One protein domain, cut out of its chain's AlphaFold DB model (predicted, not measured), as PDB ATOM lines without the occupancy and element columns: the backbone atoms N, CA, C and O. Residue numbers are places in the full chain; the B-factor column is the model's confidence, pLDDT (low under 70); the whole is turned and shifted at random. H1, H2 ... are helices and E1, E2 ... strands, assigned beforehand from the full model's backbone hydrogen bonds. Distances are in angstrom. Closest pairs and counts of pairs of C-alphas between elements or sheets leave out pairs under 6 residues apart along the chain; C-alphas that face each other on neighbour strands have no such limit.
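This is residues 75 to 155 of the 550 residues of an uncharacterized protein of Proteobacteria bacterium (UniProt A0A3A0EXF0). A narrow antiparallel sheet, with the long hairpin of E2 and E3 as its core and the shorter E1 and E4 at its edges, has one long helix, H2, that meets the sheet with its first residues and then sticks out as a long arm with residues 131 to 155. A short helix, H1, lies at the other end of the printed part, beyond E1, and residues 75 to 80 stand free there. The printed part has 81 residues, with two named helices and four named strands in the order H1, E1, E2, E3, E4, H2; the sheet's order is E1, E2, E3, E4, and the class is mixed, helices and strands. The whole is extended, with a radius of gyration of the C-alphas of 19.3 A, and its flat outline spans 63 by 37 by 16 A, the arm of H2 making much of the length.

In the sheet, E2 is residues 92 to 102, 31.6 A from first to last C-alpha, and E3 is residues 108 to 118, 31.5 A. E2 begins at C-alpha 92, (-32.945, 3.777, -55.162). E1 is residues 85 to 89, 13.2 A, and E4 is residues 121 to 124, 9.7 A. H2, residues 126 to 155, measures 43.2 A, from C-alpha 126 at (-24.954, -8.657, -48.518) to C-alpha 155 at (17.798, -14.678, -48.164). H1 is residues 77 to 83, 9.8 A.

The four strands form a meander, each strand the antiparallel neighbour of the one before. The inner strands E2 and E3 form a hairpin at 165 degrees between their directions, with N 97 and O 113 at 2.8 A and N 113 and O 97 at 2.7 A, within hydrogen-bond range. E1, an edge strand, forms a hairpin with E2 at 160 degrees, with N 87 and O 94 within hydrogen-bond range at 2.9 A. E4, the other edge strand, forms a hairpin with E3 at 161 degrees, with N 116 and O 123 within hydrogen-bond range at 2.8 A. From edge to edge the strands' lines turn by 48 degrees. H2 is on the sheet but only grazes it, with residues 126 to 130; the closest C-alphas of E3 and H2, those of Asn 113 and Gly 126, are 4.5 A apart. H1 is not on the sheet, and it is apart from H2. In H1 and H2 every O i to N i+4 pair is within hydrogen-bond range.

The two C-alphas farthest apart, those of Pro 76 and Gln 155, are 64.1 A apart. Without the stretches that stand free, the body of 50 residues spans 43 by 24 by 14 A. The printed part has no cut, and its five links between named elements are tight. The mean pLDDT of the printed part is 72.0; residues 75 to 86, 88, 93 and 98 to 111 are under 70.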
ATOM      1  N   LEU A  75     -40.286  -2.658 -31.185       41.66
ATOM      2  CA  LEU A  75     -40.270  -1.265 -31.616       41.66
ATOM      3  C   LEU A  75     -41.253  -1.102 -32.785       41.66
ATOM      4  O   LEU A  75     -41.264  -1.950 -33.679       41.66
ATOM      5  N   PRO A  76     -42.056  -0.027 -32.814       54.69
ATOM      6  CA  PRO A  76     -42.936   0.230 -33.943       54.69
ATOM      7  C   PRO A  76     -42.123   0.375 -35.242       54.69
ATOM      8  O   PRO A  76     -41.034   0.957 -35.236       54.69
ATOM      9  N   ASP A  77     -42.656  -0.136 -36.357       51.31
ATOM     10  CA  ASP A  77     -41.944  -0.267 -37.644       51.31
ATOM     11  C   ASP A  77     -41.303   1.042 -38.139       51.31
ATOM     12  O   ASP A  77     -40.186   1.033 -38.649       51.31
ATOM     13  N   SER A  78     -41.937   2.193 -37.899       49.06
ATOM     14  CA  SER A  78     -41.401   3.510 -38.288       49.06
ATOM     15  C   SER A  78     -40.086   3.874 -37.581       49.06
ATOM     16  O   SER A  78     -39.202   4.508 -38.162       49.06
ATOM     17  N   THR A  79     -39.904   3.439 -36.332       46.53
ATOM     18  CA  THR A  79     -38.632   3.587 -35.604       46.53
ATOM     19  C   THR A  79     -37.572   2.610 -36.096       46.53
ATOM     20  O   THR A  79     -36.396   2.971 -36.111       46.53
ATOM     21  N   LEU A  80     -37.964   1.411 -36.542       49.78
ATOM     22  CA  LEU A  80     -37.048   0.447 -37.159       49.78
ATOM     23  C   LEU A  80     -36.567   0.931 -38.528       49.78
ATOM     24  O   LEU A  80     -35.388   0.779 -38.828       49.78
ATOM     25  N   GLU A  81     -37.426   1.567 -39.325       48.94
ATOM     26  CA  GLU A  81     -37.033   2.227 -40.579       48.94
ATOM     27  C   GLU A  81     -36.086   3.407 -40.344       48.94
ATOM     28  O   GLU A  81     -35.165   3.613 -41.124       48.94
ATOM     29  N   THR A  82     -36.254   4.146 -39.243       51.31
ATOM     30  CA  THR A  82     -35.359   5.265 -38.894       51.31
ATOM     31  C   THR A  82     -34.014   4.783 -38.325       51.31
ATOM     32  O   THR A  82     -32.990   5.440 -38.502       51.31
ATOM     33  N   GLN A  83     -33.998   3.643 -37.623       46.19
ATOM     34  CA  GLN A  83     -32.782   3.036 -37.060       46.19
ATOM     35  C   GLN A  83     -32.032   2.142 -38.054       46.19
ATOM     36  O   GLN A  83     -30.817   1.968 -37.931       46.19
ATOM     37  N   ARG A  84     -32.720   1.592 -39.057       58.12
ATOM     38  CA  ARG A  84     -32.088   1.042 -40.254       58.12
ATOM     39  C   ARG A  84     -31.496   2.222 -41.002       58.12
ATOM     40  O   ARG A  84     -32.222   3.010 -41.587       58.12
ATOM     41  N   GLY A  85     -30.176   2.371 -40.935       53.66
ATOM     42  CA  GLY A  85     -29.445   3.403 -41.660       53.66
ATOM     43  C   GLY A  85     -29.630   3.214 -43.162       53.66
ATOM     44  O   GLY A  85     -28.824   2.556 -43.818       53.66
ATOM     45  N   GLY A  86     -30.727   3.742 -43.686       68.75
ATOM     46  CA  GLY A  86     -31.043   3.762 -45.095       68.75
ATOM     47  C   GLY A  86     -30.874   5.166 -45.649       68.75
ATOM     48  O   GLY A  86     -31.156   6.154 -44.972       68.75
ATOM     49  N   PHE A  87     -30.388   5.278 -46.877       71.38
ATOM     50  CA  PHE A  87     -30.346   6.548 -47.588       71.38
ATOM     51  C   PHE A  87     -30.815   6.352 -49.025       71.38
ATOM     52  O   PHE A  87     -30.539   5.334 -49.663       71.38
ATOM     53  N   ALA A  88     -31.547   7.340 -49.529       66.19
ATOM     54  CA  ALA A  88     -32.032   7.340 -50.898       66.19
ATOM     55  C   ALA A  88     -31.013   8.014 -51.824       66.19
ATOM     56  O   ALA A  88     -30.491   9.090 -51.519       66.19
ATOM     57  N   VAL A  89     -30.753   7.406 -52.981       76.25
ATOM     58  CA  VAL A  89     -29.945   7.995 -54.058       76.25
ATOM     59  C   VAL A  89     -30.759   7.930 -55.347       76.25
ATOM     60  O   VAL A  89     -30.832   6.894 -55.999       76.25
ATOM     61  N   GLY A  90     -31.401   9.037 -55.727       89.81
ATOM     62  CA  GLY A  90     -32.314   9.058 -56.874       89.81
ATOM     63  C   GLY A  90     -33.562   8.209 -56.614       89.81
ATOM     64  O   GLY A  90     -34.288   8.480 -55.665       89.81
ATOM     65  N   ASN A  91     -33.790   7.182 -57.440       83.25
ATOM     66  CA  ASN A  91     -34.936   6.264 -57.320       83.25
ATOM     67  C   ASN A  91     -34.585   4.963 -56.572       83.25
ATOM     68  O   ASN A  91     -35.306   3.976 -56.689       83.25
ATOM     69  N   TYR A  92     -33.449   4.943 -55.876       71.38
ATOM     70  CA  TYR A  92     -32.945   3.777 -55.162       71.38
ATOM     71  C   TYR A  92     -32.989   4.041 -53.662       71.38
ATOM     72  O   TYR A  92     -32.407   5.029 -53.207       71.38
ATOM     73  N   ASN A  93     -33.618   3.144 -52.904       69.12
ATOM     74  CA  ASN A  93     -33.522   3.144 -51.447       69.12
ATOM     75  C   ASN A  93     -32.463   2.120 -51.041       69.12
ATOM     76  O   ASN A  93     -32.617   0.919 -51.264       69.12
ATOM     77  N   ILE A  94     -31.355   2.592 -50.478       76.31
ATOM     78  CA  ILE A  94     -30.284   1.722 -49.994       76.31
ATOM     79  C   ILE A  94     -30.497   1.552 -48.500       76.31
ATOM     80  O   ILE A  94     -30.374   2.521 -47.762       76.31
ATOM     81  N   ASN A  95     -30.791   0.334 -48.058       73.00
ATOM     82  CA  ASN A  95     -30.973  -0.025 -46.657       73.00
ATOM     83  C   ASN A  95     -29.754  -0.815 -46.172       73.00
ATOM     84  O   ASN A  95     -29.509  -1.935 -46.636       73.00
ATOM     85  N   VAL A  96     -29.001  -0.247 -45.226       76.19
ATOM     86  CA  VAL A  96     -27.854  -0.915 -44.597       76.19
ATOM     87  C   VAL A  96     -28.271  -1.434 -43.222       76.19
ATOM     88  O   VAL A  96     -28.475  -0.670 -42.280       76.19
ATOM     89  N   GLY A  97     -28.401  -2.752 -43.103       70.38
ATOM     90  CA  GLY A  97     -28.559  -3.446 -41.830       70.38
ATOM     91  C   GLY A  97     -27.212  -3.942 -41.312       70.38
ATOM     92  O   GLY A  97     -26.437  -4.542 -42.052       70.38
ATOM     93  N   VAL A  98     -26.922  -3.731 -40.031       65.06
ATOM     94  CA  VAL A  98     -25.779  -4.359 -39.353       65.06
ATOM     95  C   VAL A  98     -26.336  -5.289 -38.286       65.06
ATOM     96  O   VAL A  98     -26.987  -4.834 -37.350       65.06
ATOM     97  N   THR A  99     -26.082  -6.586 -38.421       60.22
ATOM     98  CA  THR A  99     -26.423  -7.592 -37.414       60.22
ATOM     99  C   THR A  99     -25.154  -7.962 -36.661       60.22
ATOM    100  O   THR A  99     -24.226  -8.519 -37.243       60.22
ATOM    101  N   VAL A 100     -25.095  -7.653 -35.368       60.62
ATOM    102  CA  VAL A 100     -23.990  -8.072 -34.495       60.62
ATOM    103  C   VAL A 100     -24.462  -9.264 -33.673       60.62
ATOM    104  O   VAL A 100     -25.244  -9.110 -32.739       60.62
ATOM    105  N   THR A 101     -23.994 -10.459 -34.020       56.53
ATOM    106  CA  THR A 101     -24.265 -11.680 -33.259       56.53
ATOM    107  C   THR A 101     -23.131 -11.889 -32.270       56.53
ATOM    108  O   THR A 101     -22.008 -12.180 -32.672       56.53
ATOM    109  N   THR A 102     -23.394 -11.747 -30.973       57.16
ATOM    110  CA  THR A 102     -22.386 -12.031 -29.939       57.16
ATOM    111  C   THR A 102     -22.581 -13.458 -29.441       57.16
ATOM    112  O   THR A 102     -23.632 -13.773 -28.887       57.16
ATOM    113  N   SER A 103     -21.604 -14.334 -29.673       54.34
ATOM    114  CA  SER A 103     -21.596 -15.690 -29.116       54.34
ATOM    115  C   SER A 103     -21.277 -15.656 -27.619       54.34
ATOM    116  O   SER A 103     -20.527 -14.792 -27.158       54.34
ATOM    117  N   ILE A 104     -21.799 -16.640 -26.880       44.09
ATOM    118  CA  ILE A 104     -21.506 -16.882 -25.456       44.09
ATOM    119  C   ILE A 104     -19.994 -17.052 -25.224       44.09
ATOM    120  O   ILE A 104     -19.481 -16.652 -24.185       44.09
ATOM    121  N   ASP A 105     -19.261 -17.539 -26.227       61.94
ATOM    122  CA  ASP A 105     -17.802 -17.694 -26.178       61.94
ATOM    123  C   ASP A 105     -17.031 -16.361 -26.319       61.94
ATOM    124  O   ASP A 105     -15.804 -16.351 -26.421       61.94
ATOM    125  N   GLY A 106     -17.731 -15.223 -26.378       63.16
ATOM    126  CA  GLY A 106     -17.142 -13.889 -26.525       63.16
ATOM    127  C   GLY A 106     -16.781 -13.506 -27.963       63.16
ATOM    128  O   GLY A 106     -16.307 -12.396 -28.206       63.16
ATOM    129  N   PHE A 107     -17.031 -14.383 -28.940       51.41
ATOM    130  CA  PHE A 107     -16.854 -14.062 -30.354       51.41
ATOM    131  C   PHE A 107     -18.049 -13.261 -30.869       51.41
ATOM    132  O   PHE A 107     -19.158 -13.779 -30.986       51.41
ATOM    133  N   ALA A 108     -17.820 -11.992 -31.200       52.38
ATOM    134  CA  ALA A 108     -18.784 -11.188 -31.935       52.38
ATOM    135  C   ALA A 108     -18.616 -11.428 -33.441       52.38
ATOM    136  O   ALA A 108     -17.569 -11.127 -34.015       52.38
ATOM    137  N   GLN A 109     -19.654 -11.952 -34.086       55.31
ATOM    138  CA  GLN A 109     -19.776 -12.003 -35.533       55.31
ATOM    139  C   GLN A 109     -20.590 -10.796 -36.000       55.31
ATOM    140  O   GLN A 109     -21.795 -10.706 -35.770       55.31
ATOM    141  N   VAL A 110     -19.929  -9.856 -36.672       61.03
ATOM    142  CA  VAL A 110     -20.596  -8.723 -37.320       61.03
ATOM    143  C   VAL A 110     -20.943  -9.133 -38.746       61.03
ATOM    144  O   VAL A 110     -20.055  -9.411 -39.547       61.03
ATOM    145  N   THR A 111     -22.234  -9.177 -39.062       62.62
ATOM    146  CA  THR A 111     -22.747  -9.432 -40.411       62.62
ATOM    147  C   THR A 111     -23.440  -8.175 -40.916       62.62
ATOM    148  O   THR A 111     -24.464  -7.762 -40.378       62.62
ATOM    149  N   THR A 112     -22.895  -7.549 -41.955       71.44
ATOM    150  CA  THR A 112     -23.534  -6.404 -42.612       71.44
ATOM    151  C   THR A 112     -24.400  -6.906 -43.761       71.44
ATOM    152  O   THR A 112     -23.912  -7.565 -44.675       71.44
ATOM    153  N   ASN A 113     -25.690  -6.600 -43.716       71.38
ATOM    154  CA  ASN A 113     -26.642  -6.899 -44.769       71.38
ATOM    155  C   ASN A 113     -26.982  -5.600 -45.506       71.38
ATOM    156  O   ASN A 113     -27.569  -4.685 -44.931       71.38
ATOM    157  N   ILE A 114     -26.576  -5.505 -46.769       76.12
ATOM    158  CA  ILE A 114     -26.888  -4.356 -47.620       76.12
ATOM    159  C   ILE A 114     -27.986  -4.789 -48.578       76.12
ATOM    160  O   ILE A 114     -27.776  -5.663 -49.416       76.12
ATOM    161  N   SER A 115     -29.148  -4.161 -48.457       74.44
ATOM    162  CA  SER A 115     -30.258  -4.345 -49.388       74.44
ATOM    163  C   SER A 115     -30.462  -3.067 -50.188       74.44
ATOM    164  O   SER A 115     -30.571  -1.984 -49.617       74.44
ATOM    165  N   VAL A 116     -30.490  -3.195 -51.508       79.19
ATOM    166  CA  VAL A 116     -30.817  -2.103 -52.421       79.19
ATOM    167  C   VAL A 116     -32.203  -2.382 -52.966       79.19
ATOM    168  O   VAL A 116     -32.435  -3.383 -53.643       79.19
ATOM    169  N   GLU A 117     -33.137  -1.505 -52.638       77.75
ATOM    170  CA  GLU A 117     -34.477  -1.528 -53.192       77.75
ATOM    171  C   GLU A 117     -34.481  -0.692 -54.476       77.75
ATOM    172  O   GLU A 117     -34.259   0.525 -54.471       77.75
ATOM    173  N   MET A 118     -34.678  -1.386 -55.593       80.62
ATOM    174  CA  MET A 118     -34.922  -0.806 -56.906       80.62
ATOM    175  C   MET A 118     -36.431  -0.839 -57.189       80.62
ATOM    176  O   MET A 118     -37.133  -1.693 -56.642       80.62
ATOM    177  N   PRO A 119     -36.964   0.036 -58.061       81.25
ATOM    178  CA  PRO A 119     -38.374  -0.011 -58.438       81.25
ATOM    179  C   PRO A 119     -38.751  -1.391 -59.000       81.25
ATOM    180  O   PRO A 119     -38.396  -1.728 -60.127       81.25
ATOM    181  N   GLY A 120     -39.465  -2.186 -58.197       82.69
ATOM    182  CA  GLY A 120     -39.928  -3.529 -58.555       82.69
ATOM    183  C   GLY A 120     -39.026  -4.697 -58.136       82.69
ATOM    184  O   GLY A 120     -39.425  -5.837 -58.363       82.69
ATOM    185  N   GLU A 121     -37.862  -4.466 -57.514       83.75
ATOM    186  CA  GLU A 121     -36.968  -5.555 -57.089       83.75
ATOM    187  C   GLU A 121     -36.126  -5.175 -55.860       83.75
ATOM    188  O   GLU A 121     -35.449  -4.146 -55.842       83.75
ATOM    189  N   LEU A 122     -36.131  -6.029 -54.832       79.62
ATOM    190  CA  LEU A 122     -35.246  -5.907 -53.674       79.62
ATOM    191  C   LEU A 122     -34.029  -6.810 -53.887       79.62
ATOM    192  O   LEU A 122     -34.142  -8.034 -53.828       79.62
ATOM    193  N   GLN A 123     -32.860  -6.213 -54.117       80.81
ATOM    194  CA  GLN A 123     -31.607  -6.954 -54.219       80.81
ATOM    195  C   GLN A 123     -30.871  -6.944 -52.886       80.81
ATOM    196  O   GLN A 123     -30.458  -5.900 -52.380       80.81
ATOM    197  N   ASN A 124     -30.669  -8.132 -52.319       80.12
ATOM    198  CA  ASN A 124     -29.779  -8.316 -51.183       80.12
ATOM    199  C   ASN A 124     -28.338  -8.478 -51.695       80.12
ATOM    200  O   ASN A 124     -27.947  -9.543 -52.174       80.12
ATOM    201  N   MET A 125     -27.555  -7.406 -51.594       80.44
ATOM    202  CA  MET A 125     -26.139  -7.378 -51.961       80.44
ATOM    203  C   MET A 125     -25.231  -7.931 -50.860       80.44
ATOM    204  O   MET A 125     -24.049  -8.150 -51.115       80.44
ATOM    205  N   GLY A 126     -25.748  -8.177 -49.651       77.25
ATOM    206  CA  GLY A 126     -24.954  -8.657 -48.518       77.25
ATOM    207  C   GLY A 126     -24.159  -9.925 -48.842       77.25
ATOM    208  O   GLY A 126     -22.968  -9.989 -48.549       77.25
ATOM    209  N   ASN A 127     -24.776 -10.887 -49.533       74.44
ATOM    210  CA  ASN A 127     -24.106 -12.133 -49.918       74.44
ATOM    211  C   ASN A 127     -23.026 -11.913 -50.985       74.44
ATOM    212  O   ASN A 127     -21.940 -12.465 -50.864       74.44
ATOM    213  N   GLN A 128     -23.292 -11.070 -51.988       76.88
ATOM    214  CA  GLN A 128     -22.315 -10.761 -53.039       76.88
ATOM    215  C   GLN A 128     -21.104 -10.020 -52.463       76.88
ATOM    216  O   GLN A 128     -19.966 -10.297 -52.824       76.88
ATOM    217  N   ILE A 129     -21.335  -9.096 -51.528       73.38
ATOM    218  CA  ILE A 129     -20.261  -8.365 -50.850       73.38
ATOM    219  C   ILE A 129     -19.452  -9.305 -49.956       73.38
ATOM    220  O   ILE A 129     -18.229  -9.206 -49.939       73.38
ATOM    221  N   ALA A 130     -20.108 -10.221 -49.237       71.81
ATOM    222  CA  ALA A 130     -19.422 -11.226 -48.432       71.81
ATOM    223  C   ALA A 130     -18.538 -12.138 -49.298       71.81
ATOM    224  O   ALA A 130     -17.390 -12.387 -48.935       71.81
ATOM    225  N   GLU A 131     -19.036 -12.568 -50.457       78.56
ATOM    226  CA  GLU A 131     -18.291 -13.382 -51.421       78.56
ATOM    227  C   GLU A 131     -17.074 -12.627 -51.978       78.56
ATOM    228  O   GLU A 131     -15.953 -13.126 -51.888       78.56
ATOM    229  N   ILE A 132     -17.257 -11.380 -52.428       72.69
ATOM    230  CA  ILE A 132     -16.160 -10.526 -52.919       72.69
ATOM    231  C   ILE A 132     -15.125 -10.266 -51.816       72.69
ATOM    232  O   ILE A 132     -13.920 -10.309 -52.065       72.69
ATOM    233  N   ALA A 133     -15.565  -9.992 -50.585       70.31
ATOM    234  CA  ALA A 133     -14.662  -9.764 -49.461       70.31
ATOM    235  C   ALA A 133     -13.861 -11.029 -49.121       70.31
ATOM    236  O   ALA A 133     -12.659 -10.950 -48.862       70.31
ATOM    237  N   GLN A 134     -14.503 -12.197 -49.155       75.12
ATOM    238  CA  GLN A 134     -13.846 -13.476 -48.915       75.12
ATOM    239  C   GLN A 134     -12.828 -13.804 -50.016       75.12
ATOM    240  O   GLN A 134     -11.715 -14.235 -49.702       75.12
ATOM    241  N   GLU A 135     -13.160 -13.535 -51.278       83.81
ATOM    242  CA  GLU A 135     -12.242 -13.679 -52.411       83.81
ATOM    243  C   GLU A 135     -11.041 -12.729 -52.287       83.81
ATOM    244  O   GLU A 135      -9.893 -13.155 -52.425       83.81
ATOM    245  N   ALA A 136     -11.272 -11.463 -51.930       73.25
ATOM    246  CA  ALA A 136     -10.206 -10.482 -51.734       73.25
ATOM    247  C   ALA A 136      -9.257 -10.869 -50.586       73.25
ATOM    248  O   ALA A 136      -8.038 -10.736 -50.717       73.25
ATOM    249  N   VAL A 137      -9.787 -11.395 -49.476       76.31
ATOM    250  CA  VAL A 137      -8.973 -11.908 -48.360       76.31
ATOM    251  C   VAL A 137      -8.172 -13.140 -48.787       76.31
ATOM    252  O   VAL A 137      -6.993 -13.250 -48.449       76.31
ATOM    253  N   ALA A 138      -8.768 -14.052 -49.560       82.50
ATOM    254  CA  ALA A 138      -8.054 -15.207 -50.098       82.50
ATOM    255  C   ALA A 138      -6.914 -14.786 -51.047       82.50
ATOM    256  O   ALA A 138      -5.795 -15.305 -50.942       82.50
ATOM    257  N   ALA A 139      -7.155 -13.796 -51.910       81.81
ATOM    258  CA  ALA A 139      -6.146 -13.232 -52.803       81.81
ATOM    259  C   ALA A 139      -5.013 -12.541 -52.025       81.81
ATOM    260  O   ALA A 139      -3.838 -12.778 -52.312       81.81
ATOM    261  N   ALA A 140      -5.343 -11.755 -50.997       78.44
ATOM    262  CA  ALA A 140      -4.361 -11.095 -50.138       78.44
ATOM    263  C   ALA A 140      -3.488 -12.102 -49.370       78.44
ATOM    264  O   ALA A 140      -2.268 -11.954 -49.329       78.44
ATOM    265  N   ASN A 141      -4.086 -13.165 -48.824       85.38
ATOM    266  CA  ASN A 141      -3.344 -14.231 -48.145       85.38
ATOM    267  C   ASN A 141      -2.409 -14.976 -49.105       85.38
ATOM    268  O   ASN A 141      -1.270 -15.272 -48.753       85.38
ATOM    269  N   THR A 142      -2.861 -15.233 -50.332       87.81
ATOM    270  CA  THR A 142      -2.023 -15.845 -51.372       87.81
ATOM    271  C   THR A 142      -0.844 -14.939 -51.723       87.81
ATOM    272  O   THR A 142       0.297 -15.398 -51.755       87.81
ATOM    273  N   ALA A 143      -1.089 -13.640 -51.910       84.00
ATOM    274  CA  ALA A 143      -0.037 -12.667 -52.182       84.00
ATOM    275  C   ALA A 143       0.983 -12.581 -51.032       84.00
ATOM    276  O   ALA A 143       2.184 -12.521 -51.291       84.00
ATOM    277  N   ALA A 144       0.526 -12.638 -49.778       85.88
ATOM    278  CA  ALA A 144       1.401 -12.650 -48.607       85.88
ATOM    279  C   ALA A 144       2.296 -13.901 -48.569       85.88
ATOM    280  O   ALA A 144       3.499 -13.786 -48.352       85.88
ATOM    281  N   VAL A 145       1.742 -15.082 -48.861       90.81
ATOM    282  CA  VAL A 145       2.514 -16.336 -48.935       90.81
ATOM    283  C   VAL A 145       3.556 -16.291 -50.055       90.81
ATOM    284  O   VAL A 145       4.684 -16.747 -49.863       90.81
ATOM    285  N   VAL A 146       3.213 -15.725 -51.216       90.62
ATOM    286  CA  VAL A 146       4.170 -15.544 -52.320       90.62
ATOM    287  C   VAL A 146       5.277 -14.563 -51.927       90.62
ATOM    288  O   VAL A 146       6.446 -14.833 -52.192       90.62
ATOM    289  N   ALA A 147       4.938 -13.454 -51.266       89.25
ATOM    290  CA  ALA A 147       5.920 -12.476 -50.805       89.25
ATOM    291  C   ALA A 147       6.910 -13.079 -49.792       89.25
ATOM    292  O   ALA A 147       8.118 -12.875 -49.934       89.25
ATOM    293  N   ASP A 148       6.420 -13.870 -48.832       91.12
ATOM    294  CA  ASP A 148       7.266 -14.595 -47.876       91.12
ATOM    295  C   ASP A 148       8.183 -15.603 -48.587       91.12
ATOM    296  O   ASP A 148       9.383 -15.648 -48.320       91.12
ATOM    297  N   ALA A 149       7.663 -16.361 -49.560       90.25
ATOM    298  CA  ALA A 149       8.471 -17.311 -50.328       90.25
ATOM    299  C   ALA A 149       9.581 -16.620 -51.144       90.25
ATOM    300  O   ALA A 149      10.706 -17.124 -51.227       90.25
ATOM    301  N   VAL A 150       9.291 -15.451 -51.724       92.94
ATOM    302  CA  VAL A 150      10.289 -14.644 -52.441       92.94
ATOM    303  C   VAL A 150      11.355 -14.124 -51.473       92.94
ATOM    304  O   VAL A 150      12.544 -14.236 -51.778       92.94
ATOM    305  N   MET A 151      10.968 -13.627 -50.295       92.88
ATOM    306  CA  MET A 151      11.913 -13.188 -49.257       92.88
ATOM    307  C   MET A 151      12.826 -14.327 -48.783       92.88
ATOM    308  O   MET A 151      14.042 -14.137 -48.714       92.88
ATOM    309  N   ASP A 152      12.271 -15.514 -48.529       92.19
ATOM    310  CA  ASP A 152      13.043 -16.699 -48.139       92.19
ATOM    311  C   ASP A 152      14.041 -17.105 -49.236       92.19
ATOM    312  O   ASP A 152      15.202 -17.415 -48.952       92.19
ATOM    313  N   SER A 153      13.626 -17.052 -50.508       87.38
ATOM    314  CA  SER A 153      14.509 -17.360 -51.641       87.38
ATOM    315  C   SER A 153      15.637 -16.332 -51.808       87.38
ATOM    316  O   SER A 153      16.786 -16.707 -52.050       87.38
ATOM    317  N   ALA A 154      15.345 -15.044 -51.599       85.38
ATOM    318  CA  ALA A 154      16.338 -13.978 -51.657       85.38
ATOM    319  C   ALA A 154      17.356 -14.095 -50.511       85.38
ATOM    320  O   ALA A 154      18.560 -13.955 -50.735       85.38
ATOM    321  N   GLN A 155      16.903 -14.423 -49.297       88.31
ATOM    322  CA  GLN A 155      17.798 -14.678 -48.164       88.31
ATOM    323  C   GLN A 155      18.695 -15.899 -48.405       88.31
ATOM    324  O   GLN A 155      19.901 -15.839 -48.134       88.31
TER     325      GLN A 155